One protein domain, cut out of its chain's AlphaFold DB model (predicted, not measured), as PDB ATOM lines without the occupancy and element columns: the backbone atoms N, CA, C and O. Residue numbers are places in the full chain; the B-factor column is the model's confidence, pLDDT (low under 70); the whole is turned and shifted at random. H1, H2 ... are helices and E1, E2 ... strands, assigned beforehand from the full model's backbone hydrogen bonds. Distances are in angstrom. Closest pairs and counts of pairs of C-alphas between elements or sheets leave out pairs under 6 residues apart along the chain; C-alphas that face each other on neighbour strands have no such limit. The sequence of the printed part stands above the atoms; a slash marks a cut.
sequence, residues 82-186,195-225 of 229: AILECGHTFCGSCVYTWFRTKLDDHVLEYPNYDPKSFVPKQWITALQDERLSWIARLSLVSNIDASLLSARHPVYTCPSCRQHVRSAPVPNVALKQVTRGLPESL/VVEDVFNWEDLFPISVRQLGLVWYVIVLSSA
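Overview. This is residues 82 to 186 and 195 to 225 of the 229 residues of a protein of Ganoderma boninense (UniProt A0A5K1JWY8). The long helix H1 and a helical hairpin of H2 and H3 stand at two sides of a core made largely of loops, with the short helix H5 in it. Two stretches stick out: residues 177 to 186, of which 177 to 180 belong to H4, and residues 216 to 225, with H6. The printed part has 136 residues, with one named strand and six named helices in the order E1 H1 H2 H3 H4 H5 H6; it is mostly helix, but under half of its residues are in named elements. It is only just compact, close to loose, with a radius of gyration of the C-alphas of 17.1 A and spans of 53 by 46 by 28 A.

Arrangement. H1, residues 92 to 109, touches no helix; it meets E1, residues 89 to 91, only through their link. E1 pairs with no named strand. H2, residues 121 to 128, and H3, residues 134 to 150, form a hairpin and touch, opposite ways at a tilt of 37 degrees, only just steep; H3 does so with residues 137 to 144 alone, the closest C-alphas being those of Leu 127 and Arg 137, 6.4 A apart. H5, residues 210 to 213, only just touches H2, with 3 pairs of C-alphas within 8 A, the closest Leu 127 and Leu 213 at 7.1 A. H6, residues 216 to 224, is close to H5 but not clearly touching, the closest C-alphas being those of Val 210 and Val 216, 7.1 A apart. H4, residues 173 to 180, is apart from H3. Every O i to N i+4 pair is within hydrogen-bond range in H1, H2, H3 and H4, and 3 of 5 in H6; H5 is too short for one.

Along the chain. H1 measures 25.9 A, from C-alpha 92 at (75.293, 36.107, 151.504), and H3 24.4 A. H6 measures 13.0 A and ends with C-alpha 224 at (53.965, 44.017, 134.813).

Size, cuts and confidence. The C-alphas of Ser 133 and Leu 186 are the farthest apart, 55.2 A. Residues 187 to 194 are not printed; C-alphas 186 and 195 are 18.4 A apart. The links H1 to H2 and H3 to H4 are long. The mean pLDDT of the printed part is 81.5; residue 151 and residues 184 to 186, 195 to 198 and 207 to 225 are under 70.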
ATOM      1  N   ALA A  82      71.532  38.808 150.612       95.38
ATOM      2  CA  ALA A  82      71.010  37.841 149.655       95.38
ATOM      3  C   ALA A  82      69.570  37.453 150.025       95.38
ATOM      4  O   ALA A  82      69.290  37.117 151.176       95.38
ATOM      5  N   ILE A  83      68.668  37.508 149.043       96.44
ATOM      6  CA  ILE A  83      67.243  37.184 149.167       96.44
ATOM      7  C   ILE A  83      67.014  35.750 148.695       96.44
ATOM      8  O   ILE A  83      67.454  35.362 147.609       96.44
ATOM      9  N   LEU A  84      66.301  34.970 149.500       96.12
ATOM     10  CA  LEU A  84      65.835  33.631 149.143       96.12
ATOM     11  C   LEU A  84      64.506  33.690 148.374       96.12
ATOM     12  O   LEU A  84      63.776  34.671 148.455       96.12
ATOM     13  N   GLU A  85      64.115  32.597 147.714       92.44
ATOM     14  CA  GLU A  85      62.825  32.488 146.995       92.44
ATOM     15  C   GLU A  85      61.597  32.772 147.879       92.44
ATOM     16  O   GLU A  85      60.565  33.226 147.396       92.44
ATOM     17  N   CYS A  86      61.711  32.519 149.186       95.81
ATOM     18  CA  CYS A  86      60.671  32.801 150.175       95.81
ATOM     19  C   CYS A  86      60.610  34.274 150.629       95.81
ATOM     20  O   CYS A  86      59.774  34.611 151.460       95.81
ATOM     21  N   GLY A  87      61.508  35.138 150.142       96.31
ATOM     22  CA  GLY A  87      61.581  36.563 150.487       96.31
ATOM     23  C   GLY A  87      62.462  36.902 151.697       96.31
ATOM     24  O   GLY A  87      62.840  38.060 151.861       96.31
ATOM     25  N   HIS A  88      62.852  35.922 152.518       98.00
ATOM     26  CA  HIS A  88      63.774  36.173 153.630       98.00
ATOM     27  C   HIS A  88      65.160  36.583 153.123       98.00
ATOM     28  O   HIS A  88      65.681  35.999 152.169       98.00
ATOM     29  N   THR A  89      65.747  37.574 153.792       97.75
ATOM     30  CA  THR A  89      67.030  38.178 153.427       97.75
ATOM     31  C   THR A  89      68.048  37.979 154.546       97.75
ATOM     32  O   THR A  89      67.717  38.100 155.722       97.75
ATOM     33  N   PHE A  90      69.288  37.668 154.177       97.50
ATOM     34  CA  PHE A  90      70.397  37.439 155.106       97.50
ATOM     35  C   PHE A  90      71.715  37.922 154.494       97.50
ATOM     36  O   PHE A  90      71.762  38.233 153.306       97.50
ATOM     37  N   CYS A  91      72.815  37.892 155.248       96.00
ATOM     38  CA  CYS A  91      74.147  37.979 154.654       96.00
ATOM     39  C   CYS A  91      74.375  36.814 153.678       96.00
ATOM     40  O   CYS A  91      74.095  35.655 154.005       96.00
ATOM     41  N   GLY A  92      74.944  37.107 152.509       94.94
ATOM     42  CA  GLY A  92      75.293  36.107 151.504       94.94
ATOM     43  C   GLY A  92      76.226  35.036 152.068       94.94
ATOM     44  O   GLY A  92      75.987  33.853 151.849       94.94
ATOM     45  N   SER A  93      77.196  35.429 152.898       94.94
ATOM     46  CA  SER A  93      78.148  34.520 153.551       94.94
ATOM     47  C   SER A  93      77.473  33.572 154.538       94.94
ATOM     48  O   SER A  93      77.786  32.380 154.578       94.94
ATOM     49  N   CYS A  94      76.499  34.074 155.298       96.62
ATOM     50  CA  CYS A  94      75.752  33.278 156.268       96.62
ATOM     51  C   CYS A  94      74.896  32.217 155.570       96.62
ATOM     52  O   CYS A  94      74.936  31.046 155.942       96.62
ATOM     53  N   VAL A  95      74.167  32.601 154.520       96.62
ATOM     54  CA  VAL A  95      73.358  31.655 153.734       96.62
ATOM     55  C   VAL A  95      74.235  30.669 152.971       96.62
ATOM     56  O   VAL A  95      73.918  29.482 152.926       96.62
ATOM     57  N   TYR A  96      75.354  31.129 152.409       95.81
ATOM     58  CA  TYR A  96      76.305  30.263 151.720       95.81
ATOM     59  C   TYR A  96      76.843  29.186 152.665       95.81
ATOM     60  O   TYR A  96      76.804  28.002 152.340       95.81
ATOM     61  N   THR A  97      77.259  29.576 153.873       96.06
ATOM     62  CA  THR A  97      77.744  28.647 154.908       96.06
ATOM     63  C   THR A  97      76.653  27.673 155.359       96.06
ATOM     64  O   THR A  97      76.907  26.474 155.494       96.06
ATOM     65  N   TRP A  98      75.424  28.163 155.540       96.69
ATOM     66  CA  TRP A  98      74.269  27.337 155.893       96.69
ATOM     67  C   TRP A  98      74.000  26.243 154.849       96.69
ATOM     68  O   TRP A  98      73.859  25.071 155.199       96.69
ATOM     69  N   PHE A  99      73.985  26.595 153.560       96.38
ATOM     70  CA  PHE A  99      73.804  25.618 152.483       96.38
ATOM     71  C   PHE A  99      75.015  24.707 152.305       96.38
ATOM     72  O   PHE A  99      74.831  23.508 152.114       96.38
ATOM     73  N   ARG A 100      76.241  25.224 152.447       95.25
ATOM     74  CA  ARG A 100      77.449  24.396 152.364       95.25
ATOM     75  C   ARG A 100      77.459  23.303 153.425       95.25
ATOM     76  O   ARG A 100      77.721  22.161 153.090       95.25
ATOM     77  N   THR A 101      77.043  23.619 154.651       95.50
ATOM     78  CA  THR A 101      76.900  22.613 155.718       95.50
ATOM     79  C   THR A 101      75.946  21.488 155.302       95.50
ATOM     80  O   THR A 101      76.223  20.319 155.536       95.50
ATOM     81  N   LYS A 102      74.839  21.816 154.620       95.25
ATOM     82  CA  LYS A 102      73.888  20.807 154.123       95.25
ATOM     83  C   LYS A 102      74.433  19.976 152.972       95.25
ATOM     84  O   LYS A 102      74.102  18.798 152.876       95.25
ATOM     85  N   LEU A 103      75.248  20.576 152.111       92.75
ATOM     86  CA  LEU A 103      75.964  19.842 151.077       92.75
ATOM     87  C   LEU A 103      76.996  18.892 151.699       92.75
ATOM     88  O   LEU A 103      77.044  17.730 151.312       92.75
ATOM     89  N   ASP A 104      77.766  19.356 152.682       93.75
ATOM     90  CA  ASP A 104      78.774  18.552 153.379       93.75
ATOM     91  C   ASP A 104      78.121  17.345 154.083       93.75
ATOM     92  O   ASP A 104      78.549  16.208 153.872       93.75
ATOM     93  N   ASP A 105      77.026  17.565 154.827       94.44
ATOM     94  CA  ASP A 105      76.211  16.501 155.443       94.44
ATOM     95  C   ASP A 105      75.765  15.461 154.395       94.44
ATOM     96  O   ASP A 105      75.835  14.250 154.610       94.44
ATOM     97  N   HIS A 106      75.321  15.940 153.233       92.19
ATOM     98  CA  HIS A 106      74.825  15.095 152.157       92.19
ATOM     99  C   HIS A 106      75.937  14.277 151.489       92.19
ATOM    100  O   HIS A 106      75.758  13.090 151.237       92.19
ATOM    101  N   VAL A 107      77.104  14.872 151.231       92.00
ATOM    102  CA  VAL A 107      78.265  14.166 150.661       92.00
ATOM    103  C   VAL A 107      78.744  13.051 151.594       92.00
ATOM    104  O   VAL A 107      79.134  11.983 151.123       92.00
ATOM    105  N   LEU A 108      78.670  13.259 152.914       93.62
ATOM    106  CA  LEU A 108      78.986  12.221 153.898       93.62
ATOM    107  C   LEU A 108      78.005  11.039 153.836       93.62
ATOM    108  O   LEU A 108      78.432   9.888 153.931       93.62
ATOM    109  N   GLU A 109      76.710  11.304 153.656       93.62
ATOM    110  CA  GLU A 109      75.684  10.261 153.511       93.62
ATOM    111  C   GLU A 109      75.756   9.554 152.142       93.62
ATOM    112  O   GLU A 109      75.461   8.361 152.030       93.62
ATOM    113  N   TYR A 110      76.205  10.267 151.104       90.62
ATOM    114  CA  TYR A 110      76.270   9.798 149.720       90.62
ATOM    115  C   TYR A 110      77.681   9.970 149.121       90.62
ATOM    116  O   TYR A 110      77.891  10.865 148.305       90.62
ATOM    117  N   PRO A 111      78.648   9.073 149.408       90.19
ATOM    118  CA  PRO A 111      80.046   9.237 148.975       90.19
ATOM    119  C   PRO A 111      80.282   9.290 147.455       90.19
ATOM    120  O   PRO A 111      81.331   9.740 147.009       90.19
ATOM    121  N   ASN A 112      79.323   8.813 146.654       88.12
ATOM    122  CA  ASN A 112      79.372   8.867 145.187       88.12
ATOM    123  C   ASN A 112      78.638  10.089 144.606       88.12
ATOM    124  O   ASN A 112      78.433  10.162 143.395       88.12
ATOM    125  N   TYR A 113      78.176  11.011 145.452       85.69
ATOM    126  CA  TYR A 113      77.524  12.239 145.022       85.69
ATOM    127  C   TYR A 113      78.559  13.202 144.427       85.69
ATOM    128  O   TYR A 113      79.445  13.683 145.130       85.69
ATOM    129  N   ASP A 114      78.432  13.507 143.134       82.50
ATOM    130  CA  ASP A 114      79.186  14.576 142.471       82.50
ATOM    131  C   ASP A 114      78.212  15.669 142.000       82.50
ATOM    132  O   ASP A 114      77.497  15.444 141.014       82.50
ATOM    133  N   PRO A 115      78.202  16.859 142.638       75.19
ATOM    134  CA  PRO A 115      77.316  17.964 142.271       75.19
ATOM    135  C   PRO A 115      77.414  18.362 140.789       75.19
ATOM    136  O   PRO A 115      76.443  18.850 140.211       75.19
ATOM    137  N   LYS A 116      78.571  18.136 140.149       72.88
ATOM    138  CA  LYS A 116      78.852  18.537 138.761       72.88
ATOM    139  C   LYS A 116      78.469  17.473 137.731       72.88
ATOM    140  O   LYS A 116      78.471  17.760 136.535       72.88
ATOM    141  N   SER A 117      78.128  16.262 138.171       74.25
ATOM    142  CA  SER A 117      77.830  15.131 137.282       74.25
ATOM    143  C   SER A 117      76.373  15.067 136.804       74.25
ATOM    144  O   SER A 117      76.089  14.405 135.805       74.25
ATOM    145  N   PHE A 118      75.447  15.755 137.484       73.75
ATOM    146  CA  PHE A 118      74.001  15.553 137.296       73.75
ATOM    147  C   PHE A 118      73.412  16.210 136.058       73.75
ATOM    148  O   PHE A 118      72.395  15.746 135.540       73.75
ATOM    149  N   VAL A 119      74.030  17.286 135.582       76.94
ATOM    150  CA  VAL A 119      73.587  17.963 134.369       76.94
ATOM    151  C   VAL A 119      74.501  17.524 133.233       76.94
ATOM    152  O   VAL A 119      75.681  17.883 133.229       76.94
ATOM    153  N   PRO A 120      73.996  16.755 132.251       82.56
ATOM    154  CA  PRO A 120      74.787  16.392 131.092       82.56
ATOM    155  C   PRO A 120      75.364  17.650 130.434       82.56
ATOM    156  O   PRO A 120      74.627  18.582 130.109       82.56
ATOM    157  N   LYS A 121      76.687  17.688 130.227       82.12
ATOM    158  CA  LYS A 121      77.398  18.873 129.705       82.12
ATOM    159  C   LYS A 121      76.783  19.397 128.409       82.12
ATOM    160  O   LYS A 121      76.699  20.604 128.219       82.12
ATOM    161  N   GLN A 122      76.283  18.500 127.558       86.94
ATOM    162  CA  GLN A 122      75.606  18.860 126.317       86.94
ATOM    163  C   GLN A 122      74.357  19.727 126.531       86.94
ATOM    164  O   GLN A 122      74.048  20.554 125.680       86.94
ATOM    165  N   TRP A 123      73.648  19.572 127.652       87.06
ATOM    166  CA  TRP A 123      72.484  20.395 127.980       87.06
ATOM    167  C   TRP A 123      72.910  21.799 128.408       87.06
ATOM    168  O   TRP A 123      72.326  22.772 127.938       87.06
ATOM    169  N   ILE A 124      73.977  21.911 129.207       81.50
ATOM    170  CA  ILE A 124      74.570  23.204 129.580       81.50
ATOM    171  C   ILE A 124      75.048  23.942 128.323       81.50
ATOM    172  O   ILE A 124      74.683  25.096 128.108       81.50
ATOM    173  N   THR A 125      75.803  23.266 127.452       86.44
ATOM    174  CA  THR A 125      76.278  23.842 126.185       86.44
ATOM    175  C   THR A 125      75.119  24.249 125.271       86.44
ATOM    176  O   THR A 125      75.168  25.313 124.663       86.44
ATOM    177  N   ALA A 126      74.048  23.450 125.192       88.69
ATOM    178  CA  ALA A 126      72.877  23.789 124.383       88.69
ATOM    179  C   ALA A 126      72.129  25.027 124.907       88.69
ATOM    180  O   ALA A 126      71.667  25.840 124.110       88.69
ATOM    181  N   LEU A 127      72.037  25.212 126.229       85.12
ATOM    182  CA  LEU A 127      71.416  26.401 126.830       85.12
ATOM    183  C   LEU A 127      72.198  27.694 126.550       85.12
ATOM    184  O   LEU A 127      71.607  28.777 126.536       85.12
ATOM    185  N   GLN A 128      73.500  27.590 126.279       84.00
ATOM    186  CA  GLN A 128      74.334  28.724 125.881       84.00
ATOM    187  C   GLN A 128      74.128  29.136 124.408       84.00
ATOM    188  O   GLN A 128      74.479  30.256 124.052       84.00
ATOM    189  N   ASP A 129      73.531  28.295 123.549       87.56
ATOM    190  CA  ASP A 129      73.314  28.626 122.129       87.56
ATOM    191  C   ASP A 129      72.123  29.578 121.948       87.56
ATOM    192  O   ASP A 129      70.960  29.179 122.037       87.56
ATOM    193  N   GLU A 130      72.392  30.851 121.653       87.94
ATOM    194  CA  GLU A 130      71.381  31.894 121.407       87.94
ATOM    195  C   GLU A 130      70.374  31.541 120.303       87.94
ATOM    196  O   GLU A 130      69.236  32.006 120.334       87.94
ATOM    197  N   ARG A 131      70.745  30.668 119.361       92.75
ATOM    198  CA  ARG A 131      69.862  30.234 118.265       92.75
ATOM    199  C   ARG A 131      68.803  29.237 118.727       92.75
ATOM    200  O   ARG A 131      67.882  28.921 117.972       92.75
ATOM    201  N   LEU A 132      68.932  28.704 119.942       90.38
ATOM    202  CA  LEU A 132      67.999  27.734 120.483       90.38
ATOM    203  C   LEU A 132      66.634  28.387 120.739       90.38
ATOM    204  O   LEU A 132      66.514  29.320 121.537       90.38
ATOM    205  N   SER A 133      65.597  27.849 120.089       92.19
ATOM    206  CA  SER A 133      64.206  28.273 120.278       92.19
ATOM    207  C   SER A 133      63.806  28.256 121.755       92.19
ATOM    208  O   SER A 133      64.156  27.334 122.495       92.19
ATOM    209  N   TRP A 134      62.990  29.233 122.153       87.06
ATOM    210  CA  TRP A 134      62.354  29.312 123.471       87.06
ATOM    211  C   TRP A 134      61.756  27.970 123.933       87.06
ATOM    212  O   TRP A 134      61.990  27.540 125.059       87.06
ATOM    213  N   ILE A 135      61.027  27.272 123.055       90.62
ATOM    214  CA  ILE A 135      60.355  26.008 123.404       90.62
ATOM    215  C   ILE A 135      61.384  24.909 123.706       90.62
ATOM    216  O   ILE A 135      61.217  24.126 124.643       90.62
ATOM    217  N   ALA A 136      62.470  24.864 122.932       90.75
ATOM    218  CA  ALA A 136      63.550  23.905 123.136       90.75
ATOM    219  C   ALA A 136      64.330  24.207 124.426       90.75
ATOM    220  O   ALA A 136      64.640  23.282 125.174       90.75
ATOM    221  N   ARG A 137      64.564  25.493 124.735       88.38
ATOM    222  CA  ARG A 137      65.129  25.930 126.023       88.38
ATOM    223  C   ARG A 137      64.267  25.453 127.186       88.38
ATOM    224  O   ARG A 137      64.781  24.770 128.061       88.38
ATOM    225  N   LEU A 138      62.961  25.728 127.160       85.88
ATOM    226  CA  LEU A 138      62.036  25.302 128.216       85.88
ATOM    227  C   LEU A 138      62.030  23.776 128.403       85.88
ATOM    228  O   LEU A 138      62.032  23.289 129.530       85.88
ATOM    229  N   SER A 139      62.074  23.023 127.301       90.00
ATOM    230  CA  SER A 139      62.130  21.556 127.339       90.00
ATOM    231  C   SER A 139      63.425  21.045 127.977       90.00
ATOM    232  O   SER A 139      63.381  20.124 128.789       90.00
ATOM    233  N   LEU A 140      64.574  21.654 127.656       88.12
ATOM    234  CA  LEU A 140      65.848  21.321 128.298       88.12
ATOM    235  C   LEU A 140      65.819  21.629 129.793       88.12
ATOM    236  O   LEU A 140      66.195  20.762 130.571       88.12
ATOM    237  N   VAL A 141      65.327  22.802 130.202       83.31
ATOM    238  CA  VAL A 141      65.193  23.155 131.628       83.31
ATOM    239  C   VAL A 141      64.341  22.137 132.371       83.31
ATOM    240  O   VAL A 141      64.790  21.597 133.374       83.31
ATOM    241  N   SER A 142      63.171  21.796 131.825       83.69
ATOM    242  CA  SER A 142      62.277  20.791 132.409       83.69
ATOM    243  C   SER A 142      62.962  19.427 132.576       83.69
ATOM    244  O   SER A 142      62.841  18.785 133.620       83.69
ATOM    245  N   ASN A 143      63.740  18.996 131.578       85.88
ATOM    246  CA  ASN A 143      64.507  17.754 131.666       85.88
ATOM    247  C   ASN A 143      65.602  17.822 132.735       85.88
ATOM    248  O   ASN A 143      65.826  16.833 133.430       85.88
ATOM    249  N   ILE A 144      66.283  18.963 132.880       80.50
ATOM    250  CA  ILE A 144      67.295  19.102 133.925       80.50
ATOM    251  C   ILE A 144      66.641  19.113 135.314       80.50
ATOM    252  O   ILE A 144      67.115  18.405 136.200       80.50
ATOM    253  N   ASP A 145      65.532  19.830 135.494       75.56
ATOM    254  CA  ASP A 145      64.778  19.850 136.753       75.56
ATOM    255  C   ASP A 145      64.321  18.439 137.147       75.56
ATOM    256  O   ASP A 145      64.481  18.025 138.295       75.56
ATOM    257  N   ALA A 146      63.811  17.659 136.188       78.88
ATOM    258  CA  ALA A 146      63.443  16.265 136.414       78.88
ATOM    259  C   ALA A 146      64.653  15.408 136.830       78.88
ATOM    260  O   ALA A 146      64.555  14.625 137.779       78.88
ATOM    261  N   SER A 147      65.806  15.589 136.177       77.44
ATOM    262  CA  SER A 147      67.053  14.914 136.554       77.44
ATOM    263  C   SER A 147      67.504  15.292 137.966       77.44
ATOM    264  O   SER A 147      67.835  14.398 138.741       77.44
ATOM    265  N   LEU A 148      67.449  16.573 138.345       73.44
ATOM    266  CA  LEU A 148      67.804  17.045 139.690       73.44
ATOM    267  C   LEU A 148      66.848  16.553 140.779       73.44
ATOM    268  O   LEU A 148      67.281  16.295 141.896       73.44
ATOM    269  N   LEU A 149      65.558  16.411 140.471       70.69
ATOM    270  CA  LEU A 149      64.585  15.828 141.395       70.69
ATOM    271  C   LEU A 149      64.799  14.321 141.575       70.69
ATOM    272  O   LEU A 149      64.543  13.790 142.654       70.69
ATOM    273  N   SER A 150      65.252  13.629 140.526       71.81
ATOM    274  CA  SER A 150      65.559  12.193 140.575       71.81
ATOM    275  C   SER A 150      66.899  11.894 141.252       71.81
ATOM    276  O   SER A 150      67.056  10.872 141.925       71.81
ATOM    277  N   ALA A 151      67.861  12.804 141.100       68.62
ATOM    278  CA  ALA A 151      69.103  12.807 141.835       68.62
ATOM    279  C   ALA A 151      68.792  13.129 143.296       68.62
ATOM    280  O   ALA A 151      68.125  14.113 143.602       68.62
ATOM    281  N   ARG A 152      69.272  12.302 144.223       76.69
ATOM    282  CA  ARG A 152      69.232  12.630 145.650       76.69
ATOM    283  C   ARG A 152      70.129  13.851 145.845       76.69
ATOM    284  O   ARG A 152      71.318  13.674 146.022       76.69
ATOM    285  N   HIS A 153      69.604  15.058 145.685       82.44
ATOM    286  CA  HIS A 153      70.330  16.305 145.900       82.44
ATOM    287  C   HIS A 153      70.117  16.771 147.348       82.44
ATOM    288  O   HIS A 153      69.096  16.422 147.957       82.44
ATOM    289  N   PRO A 154      71.048  17.553 147.919       89.81
ATOM    290  CA  PRO A 154      70.856  18.135 149.237       89.81
ATOM    291  C   PRO A 154      69.653  19.076 149.222       89.81
ATOM    292  O   PRO A 154      69.556  19.990 148.405       89.81
ATOM    293  N   VAL A 155      68.742  18.869 150.166       91.00
ATOM    294  CA  VAL A 155      67.580  19.738 150.330       91.00
ATOM    295  C   VAL A 155      67.990  20.983 151.111       91.00
ATOM    296  O   VAL A 155      68.209  20.937 152.323       91.00
ATOM    297  N   TYR A 156      68.058  22.119 150.423       94.38
ATOM    298  CA  TYR A 156      68.305  23.410 151.055       94.38
ATOM    299  C   TYR A 156      67.009  24.030 151.579       94.38
ATOM    300  O   TYR A 156      65.972  24.016 150.913       94.38
ATOM    301  N   THR A 157      67.068  24.610 152.780       96.81
ATOM    302  CA  THR A 157      65.914  25.245 153.435       96.81
ATOM    303  C   THR A 157      66.273  26.610 154.004       96.81
ATOM    304  O   THR A 157      67.403  26.839 154.431       96.81
ATOM    305  N   CYS A 158      65.308  27.529 154.018       97.88
ATOM    306  CA  CYS A 158      65.454  28.840 154.645       97.88
ATOM    307  C   CYS A 158      65.679  28.704 156.166       97.88
ATOM    308  O   CYS A 158      64.872  28.039 156.821       97.88
ATOM    309  N   PRO A 159      66.686  29.376 156.756       97.75
ATOM    310  CA  PRO A 159      66.914  29.353 158.204       97.75
ATOM    311  C   PRO A 159      65.721  29.844 159.040       97.75
ATOM    312  O   PRO A 159      65.482  29.312 160.121       97.75
ATOM    313  N   SER A 160      64.942  30.807 158.531       97.50
ATOM    314  CA  SER A 160      63.799  31.381 159.258       97.50
ATOM    315  C   SER A 160      62.515  30.565 159.099       97.50
ATOM    316  O   SER A 160      61.937  30.124 160.087       97.50
ATOM    317  N   CYS A 161      62.049  30.339 157.864       97.81
ATOM    318  CA  CYS A 161      60.747  29.700 157.619       97.81
ATOM    319  C   CYS A 161      60.819  28.227 157.205       97.81
ATOM    320  O   CYS A 161      59.780  27.597 157.023       97.81
ATOM    321  N   ARG A 162      62.024  27.672 157.022       96.81
ATOM    322  CA  ARG A 162      62.269  26.282 156.588       96.81
ATOM    323  C   ARG A 162      61.690  25.913 155.216       96.81
ATOM    324  O   ARG A 162      61.712  24.745 154.838       96.81
ATOM    325  N   GLN A 163      61.210  26.888 154.442       95.62
ATOM    326  CA  GLN A 163      60.788  26.664 153.060       95.62
ATOM    327  C   GLN A 163      61.973  26.189 152.211       95.62
ATOM    328  O   GLN A 163      63.102  26.637 152.412       95.62
ATOM    329  N   HIS A 164      61.704  25.285 151.267       92.50
ATOM    330  CA  HIS A 164      62.711  24.763 150.346       92.50
ATOM    331  C   HIS A 164      63.234  25.880 149.442       92.50
ATOM    332  O   HIS A 164      62.441  26.675 148.939       92.50
ATOM    333  N   VAL A 165      64.547  25.908 149.228       92.50
ATOM    334  CA  VAL A 165      65.225  26.864 148.348       92.50
ATOM    335  C   VAL A 165      65.785  26.093 147.163       92.50
ATOM    336  O   VAL A 165      66.669  25.257 147.338       92.50
ATOM    337  N   ARG A 166      65.240  26.335 145.970       86.44
ATOM    338  CA  ARG A 166      65.574  25.557 144.765       86.44
ATOM    339  C   ARG A 166      66.547  26.267 143.834       86.44
ATOM    340  O   ARG A 166      67.171  25.618 143.001       86.44
ATOM    341  N   SER A 167      66.695  27.575 143.986       87.00
ATOM    342  CA  SER A 167      67.607  28.387 143.194       87.00
ATOM    343  C   SER A 167      68.568  29.204 144.051       87.00
ATOM    344  O   SER A 167      68.350  29.442 145.242       87.00
ATOM    345  N   ALA A 168      69.657  29.630 143.408       91.00
ATOM    346  CA  ALA A 168      70.664  30.475 144.027       91.00
ATOM    347  C   ALA A 168      70.041  31.779 144.571       91.00
ATOM    348  O   ALA A 168      69.282  32.434 143.848       91.00
ATOM    349  N   PRO A 169      70.396  32.196 145.799       94.38
ATOM    350  CA  PRO A 169      69.949  33.463 146.362       94.38
ATOM    351  C   PRO A 169      70.267  34.661 145.457       94.38
ATOM    352  O   PRO A 169      71.339  34.747 144.853       94.38
ATOM    353  N   VAL A 170      69.342  35.618 145.391       93.12
ATOM    354  CA  VAL A 170      69.497  36.835 144.582       93.12
ATOM    355  C   VAL A 170      70.120  37.942 145.437       93.12
ATOM    356  O   VAL A 170      69.587  38.239 146.506       93.12
ATOM    357  N   PRO A 171      71.209  38.600 145.003       93.06
ATOM    358  CA  PRO A 171      71.777  39.725 145.743       93.06
ATOM    359  C   PRO A 171      70.775  40.879 145.917       93.06
ATOM    360  O   PRO A 171      70.211  41.370 144.937       93.06
ATOM    361  N   ASN A 172      70.597  41.365 147.147       93.94
ATOM    362  CA  ASN A 172      69.760  42.525 147.454       93.94
ATOM    363  C   ASN A 172      70.575  43.823 147.344       93.94
ATOM    364  O   ASN A 172      71.022  44.403 148.338       93.94
ATOM    365  N   VAL A 173      70.790  44.281 146.111       91.12
ATOM    366  CA  VAL A 173      71.579  45.497 145.838       91.12
ATOM    367  C   VAL A 173      70.941  46.770 146.402       91.12
ATOM    368  O   VAL A 173      71.665  47.705 146.736       91.12
ATOM    369  N   ALA A 174      69.613  46.797 146.551       91.50
ATOM    370  CA  ALA A 174      68.903  47.914 147.169       91.50
ATOM    371  C   ALA A 174      69.231  48.003 148.666       91.50
ATOM    372  O   ALA A 174      69.592  49.071 149.159       91.50
ATOM    373  N   LEU A 175      69.216  46.869 149.374       91.94
ATOM    374  CA  LEU A 175      69.562  46.832 150.795       91.94
ATOM    375  C   LEU A 175      71.024  47.216 151.044       91.94
ATOM    376  O   LEU A 175      71.299  47.940 151.993       91.94
ATOM    377  N   LYS A 176      71.941  46.838 150.140       87.62
ATOM    378  CA  LYS A 176      73.353  47.272 150.171       87.62
ATOM    379  C   LYS A 176      73.503  48.800 150.130       87.62
ATOM    380  O   LYS A 176      74.436  49.340 150.718       87.62
ATOM    381  N   GLN A 177      72.623  49.516 149.427       87.88
ATOM    382  CA  GLN A 177      72.656  50.984 149.399       87.88
ATOM    383  C   GLN A 177      72.145  51.588 150.709       87.88
ATOM    384  O   GLN A 177      72.725  52.557 151.190       87.88
ATOM    385  N   VAL A 178      71.103  50.993 151.298       90.38
ATOM    386  CA  VAL A 178      70.543  51.432 152.583       90.38
ATOM    387  C   VAL A 178      71.551  51.233 153.716       90.38
ATOM    388  O   VAL A 178      71.788  52.158 154.487       90.38
ATOM    389  N   THR A 179      72.200  50.068 153.790       89.31
ATOM    390  CA  THR A 179      73.135  49.747 154.878       89.31
ATOM    391  C   THR A 179      74.420  50.570 154.835       89.31
ATOM    392  O   THR A 179      74.922  50.947 155.886       89.31
ATOM    393  N   ARG A 180      74.899  50.975 153.650       86.94
ATOM    394  CA  ARG A 180      76.056  51.886 153.498       86.94
ATOM    395  C   ARG A 180      75.879  53.265 154.133       86.94
ATOM    396  O   ARG A 180      76.873  53.905 154.453       86.94
ATOM    397  N   GLY A 181      74.647  53.762 154.219       84.12
ATOM    398  CA  GLY A 181      74.357  55.079 154.792       84.12
ATOM    399  C   GLY A 181      74.146  55.054 156.304       84.12
ATOM    400  O   GLY A 181      73.991  56.113 156.910       84.12
ATOM    401  N   LEU A 182      74.095  53.866 156.904       85.94
ATOM    402  CA  LEU A 182      73.848  53.711 158.326       85.94
ATOM    403  C   LEU A 182      75.180  53.680 159.078       85.94
ATOM    404  O   LEU A 182      76.138  53.074 158.598       85.94
ATOM    405  N   PRO A 183      75.257  54.329 160.248       79.75
ATOM    406  CA  PRO A 183      76.409  54.164 161.111       79.75
ATOM    407  C   PRO A 183      76.487  52.694 161.525       79.75
ATOM    408  O   PRO A 183      75.481  52.100 161.926       79.75
ATOM    409  N   GLU A 184      77.677  52.117 161.421       69.69
ATOM    410  CA  GLU A 184      77.981  50.838 162.054       69.69
ATOM    411  C   GLU A 184      77.703  51.002 163.559       69.69
ATOM    412  O   GLU A 184      77.996  52.064 164.129       69.69
ATOM    413  N   SER A 185      77.042  50.030 164.199       62.75
ATOM    414  CA  SER A 185      76.841  50.096 165.648       62.75
ATOM    415  C   SER A 185      78.213  50.274 166.305       62.75
ATOM    416  O   SER A 185      79.185  49.651 165.885       62.75
ATOM    417  N   LEU A 186      78.320  51.182 167.281       53.00
ATOM    418  CA  LEU A 186      79.577  51.596 167.930       53.00
ATOM    419  C   LEU A 186      80.197  50.500 168.821       53.00
ATOM    420  O   LEU A 186      80.821  50.801 169.838       53.00
ATOM    421  N   VAL A 195      86.390  45.659 152.317       51.56
ATOM    422  CA  VAL A 195      85.193  45.183 151.633       51.56
ATOM    423  C   VAL A 195      85.673  44.313 150.476       51.56
ATOM    424  O   VAL A 195      85.673  44.726 149.317       51.56
ATOM    425  N   VAL A 196      86.136  43.108 150.792       55.78
ATOM    426  CA  VAL A 196      86.249  42.045 149.811       55.78
ATOM    427  C   VAL A 196      84.819  41.844 149.340       55.78
ATOM    428  O   VAL A 196      83.928  41.511 150.122       55.78
ATOM    429  N   GLU A 197      84.548  42.165 148.075       59.66
ATOM    430  CA  GLU A 197      83.307  41.716 147.468       59.66
ATOM    431  C   GLU A 197      83.340  40.197 147.533       59.66
ATOM    432  O   GLU A 197      84.049  39.557 146.761       59.66
ATOM    433  N   ASP A 198      82.635  39.631 148.509       64.88
ATOM    434  CA  ASP A 198      82.526  38.192 148.640       64.88
ATOM    435  C   ASP A 198      81.839  37.660 147.379       64.88
ATOM    436  O   ASP A 198      80.613  37.705 147.216       64.88
ATOM    437  N   VAL A 199      82.652  37.187 146.436       76.75
ATOM    438  CA  VAL A 199      82.186  36.493 145.244       76.75
ATOM    439  C   VAL A 199      81.798  35.089 145.686       76.75
ATOM    440  O   VAL A 199      82.591  34.151 145.648       76.75
ATOM    441  N   PHE A 200      80.563  34.944 146.159       83.94
ATOM    442  CA  PHE A 200      80.011  33.638 146.494       83.94
ATOM    443  C   PHE A 200      79.833  32.822 145.214       83.94
ATOM    444  O   PHE A 200      79.044  33.188 144.336       83.94
ATOM    445  N   ASN A 201      80.539  31.693 145.112       87.56
ATOM    446  CA  ASN A 201      80.350  30.766 144.005       87.56
ATOM    447  C   ASN A 201      79.096  29.912 144.231       87.56
ATOM    448  O   ASN A 201      79.163  28.756 144.653       87.56
ATOM    449  N   TRP A 202      77.926  30.496 143.973       88.44
ATOM    450  CA  TRP A 202      76.653  29.786 144.090       88.44
ATOM    451  C   TRP A 202      76.528  28.613 143.115       88.44
ATOM    452  O   TRP A 202      75.682  27.758 143.347       88.44
ATOM    453  N   GLU A 203      77.358  28.533 142.070       82.12
ATOM    454  CA  GLU A 203      77.337  27.426 141.104       82.12
ATOM    455  C   GLU A 203      77.758  26.091 141.729       82.12
ATOM    456  O   GLU A 203      77.306  25.041 141.280       82.12
ATOM    457  N   ASP A 204      78.562  26.119 142.800       83.56
ATOM    458  CA  ASP A 204      78.943  24.901 143.526       83.56
ATOM    459  C   ASP A 204      77.768  24.315 144.330       83.56
ATOM    460  O   ASP A 204      77.707  23.108 144.550       83.56
ATOM    461  N   LEU A 205      76.826  25.164 144.758       87.44
ATOM    462  CA  LEU A 205      75.647  24.765 145.535       87.44
ATOM    463  C   LEU A 205      74.413  24.559 144.644       87.44
ATOM    464  O   LEU A 205      73.599  23.677 144.910       87.44
ATOM    465  N   PHE A 206      74.287  25.372 143.593       85.44
ATOM    466  CA  PHE A 206      73.175  25.424 142.649       85.44
ATOM    467  C   PHE A 206      73.729  25.345 141.217       85.44
ATOM    468  O   PHE A 206      73.902  26.380 140.565       85.44
ATOM    469  N   PRO A 207      73.991  24.130 140.698       69.31
ATOM    470  CA  PRO A 207      74.634  23.934 139.394       69.31
ATOM    471  C   PRO A 207      73.820  24.468 138.203       69.31
ATOM    472  O   PRO A 207      74.356  24.599 137.107       69.31
ATOM    473  N   ILE A 208      72.545  24.817 138.412       65.19
ATOM    474  CA  ILE A 208      71.700  25.529 137.447       65.19
ATOM    475  C   ILE A 208      71.241  26.817 138.113       65.19
ATOM    476  O   ILE A 208      70.180  26.892 138.736       65.19
ATOM    477  N   SER A 209      72.058  27.858 138.028       55.72
ATOM    478  CA  SER A 209      71.596  29.166 138.475       55.72
ATOM    479  C   SER A 209      70.605  29.732 137.452       55.72
ATOM    480  O   SER A 209      70.764  29.577 136.240       55.72
ATOM    481  N   VAL A 210      69.592  30.462 137.926       50.44
ATOM    482  CA  VAL A 210      68.596  31.157 137.084       50.44
ATOM    483  C   VAL A 210      69.259  32.093 136.052       50.44
ATOM    484  O   VAL A 210      68.669  32.406 135.018       50.44
ATOM    485  N   ARG A 211      70.522  32.493 136.283       50.22
ATOM    486  CA  ARG A 211      71.340  33.255 135.326       50.22
ATOM    487  C   ARG A 211      71.627  32.478 134.039       50.22
ATOM    488  O   ARG A 211      71.580  33.080 132.973       50.22
ATOM    489  N   GLN A 212      71.857  31.165 134.110       49.53
ATOM    490  CA  GLN A 212      72.053  30.322 132.920       49.53
ATOM    491  C   GLN A 212      70.763  30.122 132.119       49.53
ATOM    492  O   GLN A 212      70.816  29.828 130.927       49.53
ATOM    493  N   LEU A 213      69.599  30.307 132.745       53.66
ATOM    494  CA  LEU A 213      68.318  30.094 132.082       53.66
ATOM    495  C   LEU A 213      67.855  31.304 131.258       53.66
ATOM    496  O   LEU A 213      66.959  31.159 130.433       53.66
ATOM    497  N   GLY A 214      68.429  32.500 131.446       50.69
ATOM    498  CA  GLY A 214      68.011  33.710 130.717       50.69
ATOM    499  C   GLY A 214      66.542  34.118 130.949       50.69
ATOM    500  O   GLY A 214      66.040  35.030 130.299       50.69
ATOM    501  N   LEU A 215      65.841  33.459 131.881       51.38
ATOM    502  CA  LEU A 215      64.392  33.583 132.087       51.38
ATOM    503  C   LEU A 215      63.986  34.816 132.905       51.38
ATOM    504  O   LEU A 215      62.823  35.222 132.867       51.38
ATOM    505  N   VAL A 216      64.923  35.436 133.630       47.25
ATOM    506  CA  VAL A 216      64.612  36.525 134.576       47.25
ATOM    507  C   VAL A 216      64.108  37.786 133.870       47.25
ATOM    508  O   VAL A 216      63.272  38.497 134.421       47.25
ATOM    509  N   TRP A 217      64.528  38.046 132.629       44.47
ATOM    510  CA  TRP A 217      64.076  39.248 131.924       44.47
ATOM    511  C   TRP A 217      62.622  39.171 131.444       44.47
ATOM    512  O   TRP A 217      61.967  40.205 131.364       44.47
ATOM    513  N   TYR A 218      62.068  37.985 131.170       43.59
ATOM    514  CA  TYR A 218      60.750  37.899 130.526       43.59
ATOM    515  C   TYR A 218      59.580  37.745 131.507       43.59
ATOM    516  O   TYR A 218      58.499  38.284 131.268       43.59
ATOM    517  N   VAL A 219      59.780  37.078 132.649       45.03
ATOM    518  CA  VAL A 219      58.701  36.890 133.640       45.03
ATOM    519  C   VAL A 219      58.367  38.201 134.370       45.03
ATOM    520  O   VAL A 219      57.196  38.475 134.627       45.03
ATOM    521  N   ILE A 220      59.355  39.070 134.616       45.41
ATOM    522  CA  ILE A 220      59.121  40.396 135.220       45.41
ATOM    523  C   ILE A 220      58.383  41.331 134.242       45.41
ATOM    524  O   ILE A 220      57.490  42.079 134.653       45.41
ATOM    525  N   VAL A 221      58.672  41.240 132.938       43.03
ATOM    526  CA  VAL A 221      57.984  42.040 131.908       43.03
ATOM    527  C   VAL A 221      56.535  41.572 131.712       43.03
ATOM    528  O   VAL A 221      55.638  42.402 131.577       43.03
ATOM    529  N   LEU A 222      56.263  40.264 131.780       40.16
ATOM    530  CA  LEU A 222      54.908  39.734 131.584       40.16
ATOM    531  C   LEU A 222      53.988  39.884 132.805       40.16
ATOM    532  O   LEU A 222      52.784  40.072 132.621       40.16
ATOM    533  N   SER A 223      54.513  39.871 134.035       38.00
ATOM    534  CA  SER A 223      53.699  40.187 135.222       38.00
ATOM    535  C   SER A 223      53.371  41.680 135.337       38.00
ATOM    536  O   SER A 223      52.289  42.027 135.802       38.00
ATOM    537  N   SER A 224      54.236  42.568 134.836       40.56
ATOM    538  CA  SER A 224      53.965  44.017 134.813       40.56
ATOM    539  C   SER A 224      52.950  44.421 133.732       40.56
ATOM    540  O   SER A 224      52.256  45.423 133.877       40.56
ATOM    541  N   ALA A 225      52.793  43.619 132.672       42.22
ATOM    542  CA  ALA A 225      51.825  43.872 131.602       42.22
ATOM    543  C   ALA A 225      50.374  43.480 131.957       42.22
ATOM    544  O   ALA A 225      49.451  43.840 131.231       42.22
TER     545      ALA A 225